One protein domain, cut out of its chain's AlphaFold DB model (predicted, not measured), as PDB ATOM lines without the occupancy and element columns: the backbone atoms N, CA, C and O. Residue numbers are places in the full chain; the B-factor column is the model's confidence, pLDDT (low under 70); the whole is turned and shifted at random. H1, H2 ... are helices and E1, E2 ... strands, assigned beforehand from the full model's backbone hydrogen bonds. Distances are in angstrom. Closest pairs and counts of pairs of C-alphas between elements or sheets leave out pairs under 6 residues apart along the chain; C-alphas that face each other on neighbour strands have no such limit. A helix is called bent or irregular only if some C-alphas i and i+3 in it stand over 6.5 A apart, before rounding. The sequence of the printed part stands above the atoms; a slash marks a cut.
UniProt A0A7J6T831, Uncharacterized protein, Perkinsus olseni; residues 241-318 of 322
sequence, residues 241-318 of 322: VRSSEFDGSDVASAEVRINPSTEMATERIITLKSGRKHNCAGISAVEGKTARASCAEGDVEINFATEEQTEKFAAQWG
ATOM      1  N   VAL A 241      13.504   1.860   2.585       50.75
ATOM      2  CA  VAL A 241      13.626   2.553   1.313       50.75
ATOM      3  C   VAL A 241      14.745   1.860   0.558       50.75
ATOM      4  O   VAL A 241      15.870   1.737   1.056       50.75
ATOM      5  N   ARG A 242      14.396   1.261  -0.579       50.50
ATOM      6  CA  ARG A 242      15.312   0.395  -1.325       50.50
ATOM      7  C   ARG A 242      16.406   1.256  -1.941       50.50
ATOM      8  O   ARG A 242      16.122   2.328  -2.460       50.50
ATOM      9  N   SER A 243      17.641   0.758  -1.978       49.62
ATOM     10  CA  SER A 243      18.743   1.453  -2.661       49.62
ATOM     11  C   SER A 243      18.410   1.789  -4.121       49.62
ATOM     12  O   SER A 243      18.794   2.844  -4.608       49.62
ATOM     13  N   SER A 244      17.636   0.922  -4.787       52.06
ATOM     14  CA  SER A 244      17.155   1.108  -6.162       52.06
ATOM     15  C   SER A 244      16.136   2.239  -6.320       52.06
ATOM     16  O   SER A 244      15.956   2.750  -7.418       52.06
ATOM     17  N   GLU A 245      15.431   2.631  -5.253       54.34
ATOM     18  CA  GLU A 245      14.505   3.776  -5.290       54.34
ATOM     19  C   GLU A 245      15.259   5.116  -5.337       54.34
ATOM     20  O   GLU A 245      14.670   6.133  -5.701       54.34
ATOM     21  N   PHE A 246      16.567   5.099  -5.048       64.19
ATOM     22  CA  PHE A 246      17.465   6.253  -5.107       64.19
ATOM     23  C   PHE A 246      18.781   5.908  -5.808       64.19
ATOM     24  O   PHE A 246      19.872   6.230  -5.317       64.19
ATOM     25  N   ASP A 247      18.697   5.239  -6.958       67.12
ATOM     26  CA  ASP A 247      19.861   5.054  -7.818       67.12
ATOM     27  C   ASP A 247      20.494   6.419  -8.137       67.12
ATOM     28  O   ASP A 247      19.824   7.362  -8.562       67.12
ATOM     29  N   GLY A 248      21.797   6.527  -7.864       70.19
ATOM     30  CA  GLY A 248      22.549   7.786  -7.912       70.19
ATOM     31  C   GLY A 248      22.624   8.574  -6.596       70.19
ATOM     32  O   GLY A 248      23.196   9.658  -6.600       70.19
ATOM     33  N   SER A 249      22.114   8.037  -5.479       80.88
ATOM     34  CA  SER A 249      22.320   8.609  -4.135       80.88
ATOM     35  C   SER A 249      23.520   8.025  -3.383       80.88
ATOM     36  O   SER A 249      24.033   6.959  -3.741       80.88
ATOM     37  N   ASP A 250      23.923   8.675  -2.292       83.56
ATOM     38  CA  ASP A 250      24.930   8.175  -1.342       83.56
ATOM     39  C   ASP A 250      24.394   7.085  -0.392       83.56
ATOM     40  O   ASP A 250      25.153   6.501   0.387       83.56
ATOM     41  N   VAL A 251      23.094   6.777  -0.452       80.38
ATOM     42  CA  VAL A 251      22.409   5.871   0.478       80.38
ATOM     43  C   VAL A 251      22.547   4.417   0.023       80.38
ATOM     44  O   VAL A 251      22.248   4.064  -1.117       80.38
ATOM     45  N   ALA A 252      22.998   3.550   0.929       74.50
ATOM     46  CA  ALA A 252      22.960   2.098   0.757       74.50
ATOM     47  C   ALA A 252      21.680   1.496   1.351       74.50
ATOM     48  O   ALA A 252      21.070   0.622   0.742       74.50
ATOM     49  N   SER A 253      21.256   1.968   2.525       69.19
ATOM     50  CA  SER A 253      19.960   1.628   3.115       69.19
ATOM     51  C   SER A 253      19.484   2.720   4.068       69.19
ATOM     52  O   SER A 253      20.290   3.443   4.656       69.19
ATOM     53  N   ALA A 254      18.169   2.823   4.238       70.00
ATOM     54  CA  ALA A 254      17.550   3.728   5.191       70.00
ATOM     55  C   ALA A 254      16.408   3.011   5.918       70.00
ATOM     56  O   ALA A 254      15.562   2.362   5.298       70.00
ATOM     57  N   GLU A 255      16.414   3.107   7.241       69.19
ATOM     58  CA  GLU A 255      15.471   2.453   8.140       69.19
ATOM     59  C   GLU A 255      14.837   3.507   9.046       69.19
ATOM     60  O   GLU A 255      15.534   4.348   9.619       69.19
ATOM     61  N   VAL A 256      13.520   3.442   9.212       62.06
ATOM     62  CA  VAL A 256      12.808   4.158  10.274       62.06
ATOM     63  C   VAL A 256      12.270   3.109  11.228       62.06
ATOM     64  O   VAL A 256      11.448   2.281  10.855       62.06
ATOM     65  N   ARG A 257      12.733   3.115  12.470       64.06
ATOM     66  CA  ARG A 257      12.149   2.305  13.533       64.06
ATOM     67  C   ARG A 257      11.070   3.130  14.189       64.06
ATOM     68  O   ARG A 257      11.347   4.026  14.982       64.06
ATOM     69  N   ILE A 258       9.838   2.863  13.812       53.66
ATOM     70  CA  ILE A 258       8.673   3.512  14.398       53.66
ATOM     71  C   ILE A 258       8.410   2.880  15.766       53.66
ATOM     72  O   ILE A 258       8.593   1.687  15.907       53.66
ATOM     73  N   ASN A 259       8.017   3.615  16.801       43.03
ATOM     74  CA  ASN A 259       7.301   2.965  17.889       43.03
ATOM     75  C   ASN A 259       5.893   2.713  17.364       43.03
ATOM     76  O   ASN A 259       5.129   3.667  17.242       43.03
ATOM     77  N   PRO A 260       5.541   1.466  17.045       40.03
ATOM     78  CA  PRO A 260       4.218   1.145  16.539       40.03
ATOM     79  C   PRO A 260       3.095   1.599  17.481       40.03
ATOM     80  O   PRO A 260       2.041   1.947  16.989       40.03
ATOM     81  N   SER A 261       3.332   1.734  18.796       36.47
ATOM     82  CA  SER A 261       2.302   2.251  19.707       36.47
ATOM     83  C   SER A 261       2.054   3.763  19.614       36.47
ATOM     84  O   SER A 261       1.118   4.267  20.215       36.47
ATOM     85  N   THR A 262       2.897   4.521  18.928       41.50
ATOM     86  CA  THR A 262       2.744   5.985  18.829       41.50
ATOM     87  C   THR A 262       2.797   6.476  17.390       41.50
ATOM     88  O   THR A 262       2.749   7.677  17.169       41.50
ATOM     89  N   GLU A 263       3.058   5.580  16.434       43.97
ATOM     90  CA  GLU A 263       3.446   5.870  15.041       43.97
ATOM     91  C   GLU A 263       4.627   6.851  14.869       43.97
ATOM     92  O   GLU A 263       5.107   7.111  13.767       43.97
ATOM     93  N   MET A 264       5.188   7.338  15.973       47.25
ATOM     94  CA  MET A 264       6.368   8.175  16.004       47.25
ATOM     95  C   MET A 264       7.619   7.358  15.724       47.25
ATOM     96  O   MET A 264       7.844   6.300  16.311       47.25
ATOM     97  N   ALA A 265       8.505   7.893  14.894       55.19
ATOM     98  CA  ALA A 265       9.849   7.362  14.750       55.19
ATOM     99  C   ALA A 265      10.603   7.399  16.094       55.19
ATOM    100  O   ALA A 265      10.800   8.462  16.678       55.19
ATOM    101  N   THR A 266      11.042   6.234  16.565       56.41
ATOM    102  CA  THR A 266      11.943   6.094  17.722       56.41
ATOM    103  C   THR A 266      13.408   6.169  17.344       56.41
ATOM    104  O   THR A 266      14.204   6.714  18.100       56.41
ATOM    105  N   GLU A 267      13.771   5.628  16.183       65.00
ATOM    106  CA  GLU A 267      15.133   5.690  15.664       65.00
ATOM    107  C   GLU A 267      15.067   5.808  14.142       65.00
ATOM    108  O   GLU A 267      14.251   5.142  13.502       65.00
ATOM    109  N   ARG A 268      15.936   6.617  13.538       72.50
ATOM    110  CA  ARG A 268      16.146   6.606  12.088       72.50
ATOM    111  C   ARG A 268      17.589   6.234  11.828       72.50
ATOM    112  O   ARG A 268      18.496   6.881  12.330       72.50
ATOM    113  N   ILE A 269      17.812   5.179  11.063       79.88
ATOM    114  CA  ILE A 269      19.154   4.686  10.772       79.88
ATOM    115  C   ILE A 269      19.390   4.834   9.283       79.88
ATOM    116  O   ILE A 269      18.590   4.366   8.476       79.88
ATOM    117  N   ILE A 270      20.498   5.466   8.920       82.75
ATOM    118  CA  ILE A 270      20.949   5.545   7.535       82.75
ATOM    119  C   ILE A 270      22.308   4.870   7.400       82.75
ATOM    120  O   ILE A 270      23.215   5.089   8.203       82.75
ATOM    121  N   THR A 271      22.442   4.023   6.385       82.62
ATOM    122  CA  THR A 271      23.709   3.411   5.986       82.62
ATOM    123  C   THR A 271      24.125   4.020   4.658       82.62
ATOM    124  O   THR A 271      23.404   3.893   3.669       82.62
ATOM    125  N   LEU A 272      25.284   4.669   4.620       85.31
ATOM    126  CA  LEU A 272      25.847   5.227   3.393       85.31
ATOM    127  C   LEU A 272      26.544   4.133   2.573       85.31
ATOM    128  O   LEU A 272      26.973   3.113   3.114       85.31
ATOM    129  N   LYS A 273      26.746   4.365   1.272       81.00
ATOM    130  CA  LYS A 273      27.518   3.476   0.379       81.00
ATOM    131  C   LYS A 273      28.969   3.273   0.817       81.00
ATOM    132  O   LYS A 273      29.574   2.263   0.474       81.00
ATOM    133  N   SER A 274      29.503   4.180   1.634       82.69
ATOM    134  CA  SER A 274      30.792   4.009   2.318       82.69
ATOM    135  C   SER A 274      30.785   2.907   3.392       82.69
ATOM    136  O   SER A 274      31.837   2.579   3.936       82.69
ATOM    137  N   GLY A 275      29.616   2.354   3.732       76.94
ATOM    138  CA  GLY A 275      29.413   1.368   4.796       76.94
ATOM    139  C   GLY A 275      29.218   1.980   6.186       76.94
ATOM    140  O   GLY A 275      28.927   1.252   7.137       76.94
ATOM    141  N   ARG A 276      29.351   3.307   6.329       82.25
ATOM    142  CA  ARG A 276      29.101   4.001   7.599       82.25
ATOM    143  C   ARG A 276      27.612   4.026   7.927       82.25
ATOM    144  O   ARG A 276      26.788   4.319   7.063       82.25
ATOM    145  N   LYS A 277      27.292   3.734   9.189       85.62
ATOM    146  CA  LYS A 277      25.938   3.767   9.749       85.62
ATOM    147  C   LYS A 277      25.797   4.962  10.678       85.62
ATOM    148  O   LYS A 277      26.642   5.150  11.546       85.62
ATOM    149  N   HIS A 278      24.710   5.706  10.532       82.88
ATOM    150  CA  HIS A 278      24.390   6.863  11.359       82.88
ATOM    151  C   HIS A 278      23.001   6.693  11.972       82.88
ATOM    152  O   HIS A 278      22.069   6.260  11.292       82.88
ATOM    153  N   ASN A 279      22.875   7.025  13.257       81.38
ATOM    154  CA  ASN A 279      21.590   7.120  13.940       81.38
ATOM    155  C   ASN A 279      21.171   8.590  13.988       81.38
ATOM    156  O   ASN A 279      21.921   9.433  14.488       81.38
ATOM    157  N   CYS A 280      20.003   8.882  13.435       77.19
ATOM    158  CA  CYS A 280      19.557  10.216  13.096       77.19
ATOM    159  C   CYS A 280      18.176  10.517  13.668       77.19
ATOM    160  O   CYS A 280      17.334   9.636  13.844       77.19
ATOM    161  N   ALA A 281      17.949  11.796  13.948       65.12
ATOM    162  CA  ALA A 281      16.654  12.311  14.359       65.12
ATOM    163  C   ALA A 281      15.722  12.501  13.153       65.12
ATOM    164  O   ALA A 281      14.520  12.303  13.287       65.12
ATOM    165  N   GLY A 282      16.260  12.821  11.973       75.88
ATOM    166  CA  GLY A 282      15.498  13.073  10.747       75.88
ATOM    167  C   GLY A 282      16.270  13.951   9.768       75.88
ATOM    168  O   GLY A 282      17.468  14.184   9.957       75.88
ATOM    169  N   ILE A 283      15.584  14.441   8.733       82.69
ATOM    170  CA  ILE A 283      16.129  15.469   7.836       82.69
ATOM    171  C   ILE A 283      15.881  16.847   8.447       82.69
ATOM    172  O   ILE A 283      14.773  17.162   8.866       82.69
ATOM    173  N   SER A 284      16.945  17.642   8.522       76.81
ATOM    174  CA  SER A 284      16.967  18.991   9.101       76.81
ATOM    175  C   SER A 284      16.887  20.095   8.048       76.81
ATOM    176  O   SER A 284      16.371  21.169   8.336       76.81
ATOM    177  N   ALA A 285      17.386  19.832   6.838       81.88
ATOM    178  CA  ALA A 285      17.340  20.753   5.711       81.88
ATOM    179  C   ALA A 285      17.423  19.987   4.387       81.88
ATOM    180  O   ALA A 285      18.050  18.923   4.314       81.88
ATOM    181  N   VAL A 286      16.825  20.558   3.345       86.25
ATOM    182  CA  VAL A 286      16.945  20.118   1.951       86.25
ATOM    183  C   VAL A 286      17.412  21.315   1.129       86.25
ATOM    184  O   VAL A 286      16.818  22.387   1.203       86.25
ATOM    185  N   GLU A 287      18.493  21.142   0.373       91.19
ATOM    186  CA  GLU A 287      19.070  22.165  -0.501       91.19
ATOM    187  C   GLU A 287      19.345  21.541  -1.877       91.19
ATOM    188  O   GLU A 287      20.388  20.928  -2.123       91.19
ATOM    189  N   GLY A 288      18.372  21.655  -2.785       92.12
ATOM    190  CA  GLY A 288      18.442  21.068  -4.121       92.12
ATOM    191  C   GLY A 288      18.635  19.549  -4.075       92.12
ATOM    192  O   GLY A 288      17.740  18.801  -3.704       92.12
ATOM    193  N   LYS A 289      19.823  19.074  -4.465       92.44
ATOM    194  CA  LYS A 289      20.152  17.636  -4.545       92.44
ATOM    195  C   LYS A 289      20.737  17.049  -3.258       92.44
ATOM    196  O   LYS A 289      21.202  15.907  -3.266       92.44
ATOM    197  N   THR A 290      20.774  17.830  -2.186       92.31
ATOM    198  CA  THR A 290      21.427  17.448  -0.937       92.31
ATOM    199  C   THR A 290      20.438  17.556   0.215       92.31
ATOM    200  O   THR A 290      19.811  18.593   0.418       92.31
ATOM    201  N   ALA A 291      20.310  16.482   0.996       88.88
ATOM    202  CA  ALA A 291      19.583  16.485   2.261       88.88
ATOM    203  C   ALA A 291      20.576  16.453   3.427       88.88
ATOM    204  O   ALA A 291      21.521  15.661   3.424       88.88
ATOM    205  N   ARG A 292      20.346  17.275   4.453       90.81
ATOM    206  CA  ARG A 292      21.127  17.270   5.694       90.81
ATOM    207  C   ARG A 292      20.366  16.515   6.776       90.81
ATOM    208  O   ARG A 292      19.343  16.991   7.272       90.81
ATOM    209  N   ALA A 293      20.856  15.342   7.158       87.25
ATOM    210  CA  ALA A 293      20.314  14.558   8.262       87.25
ATOM    211  C   ALA A 293      20.973  14.969   9.579       87.25
ATOM    212  O   ALA A 293      22.198  14.980   9.668       87.25
ATOM    213  N   SER A 294      20.176  15.257  10.610       80.31
ATOM    214  CA  SER A 294      20.729  15.534  11.937       80.31
ATOM    215  C   SER A 294      20.924  14.229  12.697       80.31
ATOM    216  O   SER A 294      19.954  13.508  12.961       80.31
ATOM    217  N   CYS A 295      22.177  13.892  13.004       84.31
ATOM    218  CA  CYS A 295      22.551  12.609  13.587       84.31
ATOM    219  C   CYS A 295      23.319  12.759  14.902       84.31
ATOM    220  O   CYS A 295      23.827  13.824  15.239       84.31
ATOM    221  N   ALA A 296      23.390  11.672  15.676       75.88
ATOM    222  CA  ALA A 296      23.963  11.684  17.025       75.88
ATOM    223  C   ALA A 296      25.438  12.138  17.069       75.88
ATOM    224  O   ALA A 296      25.881  12.697  18.068       75.88
ATOM    225  N   GLU A 297      26.186  11.900  15.990       83.12
ATOM    226  CA  GLU A 297      27.603  12.270  15.850       83.12
ATOM    227  C   GLU A 297      27.807  13.591  15.084       83.12
ATOM    228  O   GLU A 297      28.942  13.970  14.800       83.12
ATOM    229  N   GLY A 298      26.719  14.292  14.754       84.69
ATOM    230  CA  GLY A 298      26.714  15.503  13.941       84.69
ATOM    231  C   GLY A 298      25.846  15.366  12.694       84.69
ATOM    232  O   GLY A 298      25.265  14.312  12.424       84.69
ATOM    233  N   ASP A 299      25.757  16.452  11.938       89.00
ATOM    234  CA  ASP A 299      24.982  16.472  10.705       89.00
ATOM    235  C   ASP A 299      25.694  15.695   9.589       89.00
ATOM    236  O   ASP A 299      26.914  15.764   9.425       89.00
ATOM    237  N   VAL A 300      24.910  14.953   8.810       91.75
ATOM    238  CA  VAL A 300      25.373  14.154   7.674       91.75
ATOM    239  C   VAL A 300      24.711  14.677   6.409       91.75
ATOM    240  O   VAL A 300      23.486  14.740   6.322       91.75
ATOM    241  N   GLU A 301      25.519  15.030   5.415       92.88
ATOM    242  CA  GLU A 301      25.033  15.422   4.093       92.88
ATOM    243  C   GLU A 301      24.876  14.189   3.202       92.88
ATOM    244  O   GLU A 301      25.759  13.332   3.132       92.88
ATOM    245  N   ILE A 302      23.722  14.092   2.545       90.31
ATOM    246  CA  ILE A 302      23.332  12.966   1.701       90.31
ATOM    247  C   ILE A 302      23.006  13.524   0.324       90.31
ATOM    248  O   ILE A 302      22.062  14.306   0.188       90.31
ATOM    249  N   ASN A 303      23.764  13.124  -0.694       91.81
ATOM    250  CA  ASN A 303      23.533  13.587  -2.056       91.81
ATOM    251  C   ASN A 303      22.658  12.600  -2.831       91.81
ATOM    252  O   ASN A 303      22.781  11.381  -2.675       91.81
ATOM    253  N   PHE A 304      21.802  13.143  -3.693       89.38
ATOM    254  CA  PHE A 304      20.927  12.412  -4.605       89.38
ATOM    255  C   PHE A 304      21.165  12.850  -6.052       89.38
ATOM    256  O   PHE A 304      21.752  13.899  -6.330       89.38
ATOM    257  N   ALA A 305      20.688  12.055  -7.013       88.31
ATOM    258  CA  ALA A 305      20.845  12.394  -8.424       88.31
ATOM    259  C   ALA A 305      19.966  13.590  -8.829       88.31
ATOM    260  O   ALA A 305      20.354  14.392  -9.693       88.31
ATOM    261  N   THR A 306      18.792  13.714  -8.205       88.00
ATOM    262  CA  THR A 306      17.796  14.753  -8.482       88.00
ATOM    263  C   THR A 306      17.240  15.367  -7.197       88.00
ATOM    264  O   THR A 306      17.270  14.765  -6.124       88.00
ATOM    265  N   GLU A 307      16.721  16.585  -7.324       87.81
ATOM    266  CA  GLU A 307      16.022  17.298  -6.249       87.81
ATOM    267  C   GLU A 307      14.743  16.556  -5.836       87.81
ATOM    268  O   GLU A 307      14.569  16.252  -4.664       87.81
ATOM    269  N   GLU A 308      13.951  16.081  -6.803       83.81
ATOM    270  CA  GLU A 308      12.756  15.257  -6.554       83.81
ATOM    271  C   GLU A 308      13.051  14.006  -5.698       83.81
ATOM    272  O   GLU A 308      12.288  13.651  -4.799       83.81
ATOM    273  N   GLN A 309      14.178  13.325  -5.939       80.75
ATOM    274  CA  GLN A 309      14.595  12.189  -5.108       80.75
ATOM    275  C   GLN A 309      14.948  12.620  -3.680       80.75
ATOM    276  O   GLN A 309      14.655  11.889  -2.733       80.75
ATOM    277  N   THR A 310      15.564  13.794  -3.538       84.75
ATOM    278  CA  THR A 310      15.953  14.380  -2.249       84.75
ATOM    279  C   THR A 310      14.713  14.706  -1.419       84.75
ATOM    280  O   THR A 310      14.609  14.272  -0.272       84.75
ATOM    281  N   GLU A 311      13.735  15.385  -2.018       79.56
ATOM    282  CA  GLU A 311      12.451  15.721  -1.392       79.56
ATOM    283  C   GLU A 311      11.672  14.464  -1.000       79.56
ATOM    284  O   GLU A 311      11.212  14.328   0.135       79.56
ATOM    285  N   LYS A 312      11.587  13.486  -1.911       73.12
ATOM    286  CA  LYS A 312      10.920  12.209  -1.645       73.12
ATOM    287  C   LYS A 312      11.570  11.463  -0.480       73.12
ATOM    288  O   LYS A 312      10.860  10.927   0.371       73.12
ATOM    289  N   PHE A 313      12.901  11.435  -0.410       78.19
ATOM    290  CA  PHE A 313      13.616  10.839   0.716       78.19
ATOM    291  C   PHE A 313      13.360  11.597   2.025       78.19
ATOM    292  O   PHE A 313      13.088  10.976   3.057       78.19
ATOM    293  N   ALA A 314      13.405  12.929   1.991       77.25
ATOM    294  CA  ALA A 314      13.171  13.771   3.158       77.25
ATOM    295  C   ALA A 314      11.755  13.596   3.728       77.25
ATOM    296  O   ALA A 314      11.602  13.448   4.943       77.25
ATOM    297  N   ALA A 315      10.747  13.503   2.863       67.12
ATOM    298  CA  ALA A 315       9.370  13.246   3.266       67.12
ATOM    299  C   ALA A 315       9.187  11.827   3.833       67.12
ATOM    300  O   ALA A 315       8.620  11.649   4.910       67.12
ATOM    301  N   GLN A 316       9.693  10.802   3.138       66.81
ATOM    302  CA  GLN A 316       9.418   9.402   3.485       66.81
ATOM    303  C   GLN A 316      10.250   8.878   4.661       66.81
ATOM    304  O   GLN A 316       9.741   8.131   5.494       66.81
ATOM    305  N   TRP A 317      11.530   9.241   4.735       74.38
ATOM    306  CA  TRP A 317      12.437   8.793   5.794       74.38
ATOM    307  C   TRP A 317      12.670   9.884   6.841       74.38
ATOM    308  O   TRP A 317      12.630   9.623   8.048       74.38
ATOM    309  N   GLY A 318      12.890  11.118   6.385       64.12
ATOM    310  CA  GLY A 318      13.275  12.246   7.230       64.12
ATOM    311  C   GLY A 318      12.182  12.764   8.156       64.12
ATOM    312  O   GLY A 318      12.519  13.390   9.159       64.12
TER     313      GLY A 318
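This is residues 241 to 318 of the 322 residues of an uncharacterized protein of Perkinsus olseni (UniProt A0A7J6T831). One strongly twisted sheet of five strands folds over at the bent strand E3: the long hairpin E1 and E2 makes one wall, E4 and E5 the other, and H2 packs in the crook on E3 and E4. The short H1 only grazes the sheet near E1. The printed part has 78 residues, in the order H1, E1, E2, E3, E4, E5, H2; the sheet's order is E1, E2, E3, E4, E5, antiparallel, and the class is mixed. It is compact, with a radius of gyration of the C-alphas of 11.6 A, and spans 35 by 23 by 22 A, only just elongated.

H1, residues 243 to 246, comes closest to E1, residues 251 to 258, at the C-alphas of Ser 243 and Ala 252, 5.5 A apart. Strands E1 to E5 form a meander, each the antiparallel neighbour of the one before. E1 and E2, residues 265 to 272, are a hairpin with N 255 and O 269 within hydrogen-bond range at 2.8 A. E3, residues 277 to 287, bends by 90 degrees at residue 281; its residues 277 to 280 pair with E2, with N 270 and O 278 at 3.0 A, and 280 to 287 with E4, residues 290 to 295, with N 292 and O 285 at 2.8 A. E4 and E5, residues 298 to 303, are a hairpin with N 293 and O 300 at 2.8 A. H2, residues 307 to 316, has a height over the sheet of 8.2 A and runs along the strands; its closest C-alphas to E3 are Ala 314 and Ile 283, 5.8 A. In H2 every O i to N i+4 pair is within hydrogen-bond range; H1 is too short for one.

H1 begins at C-alpha 243 (18.743, 1.453, -2.661). E1 and E2 are each 19.7 A long, E3 22.2 A and H2 14.2 A, ending at C-alpha 316 (9.418, 9.402, 3.485).

The C-alphas farthest apart, Ser 261 and Ala 305, are 35.2 A apart. The printed part has no cut and no long link. Mean pLDDT of the printed part is 74.3, with residues 241 to 247 and 255 to 267 among those under 70.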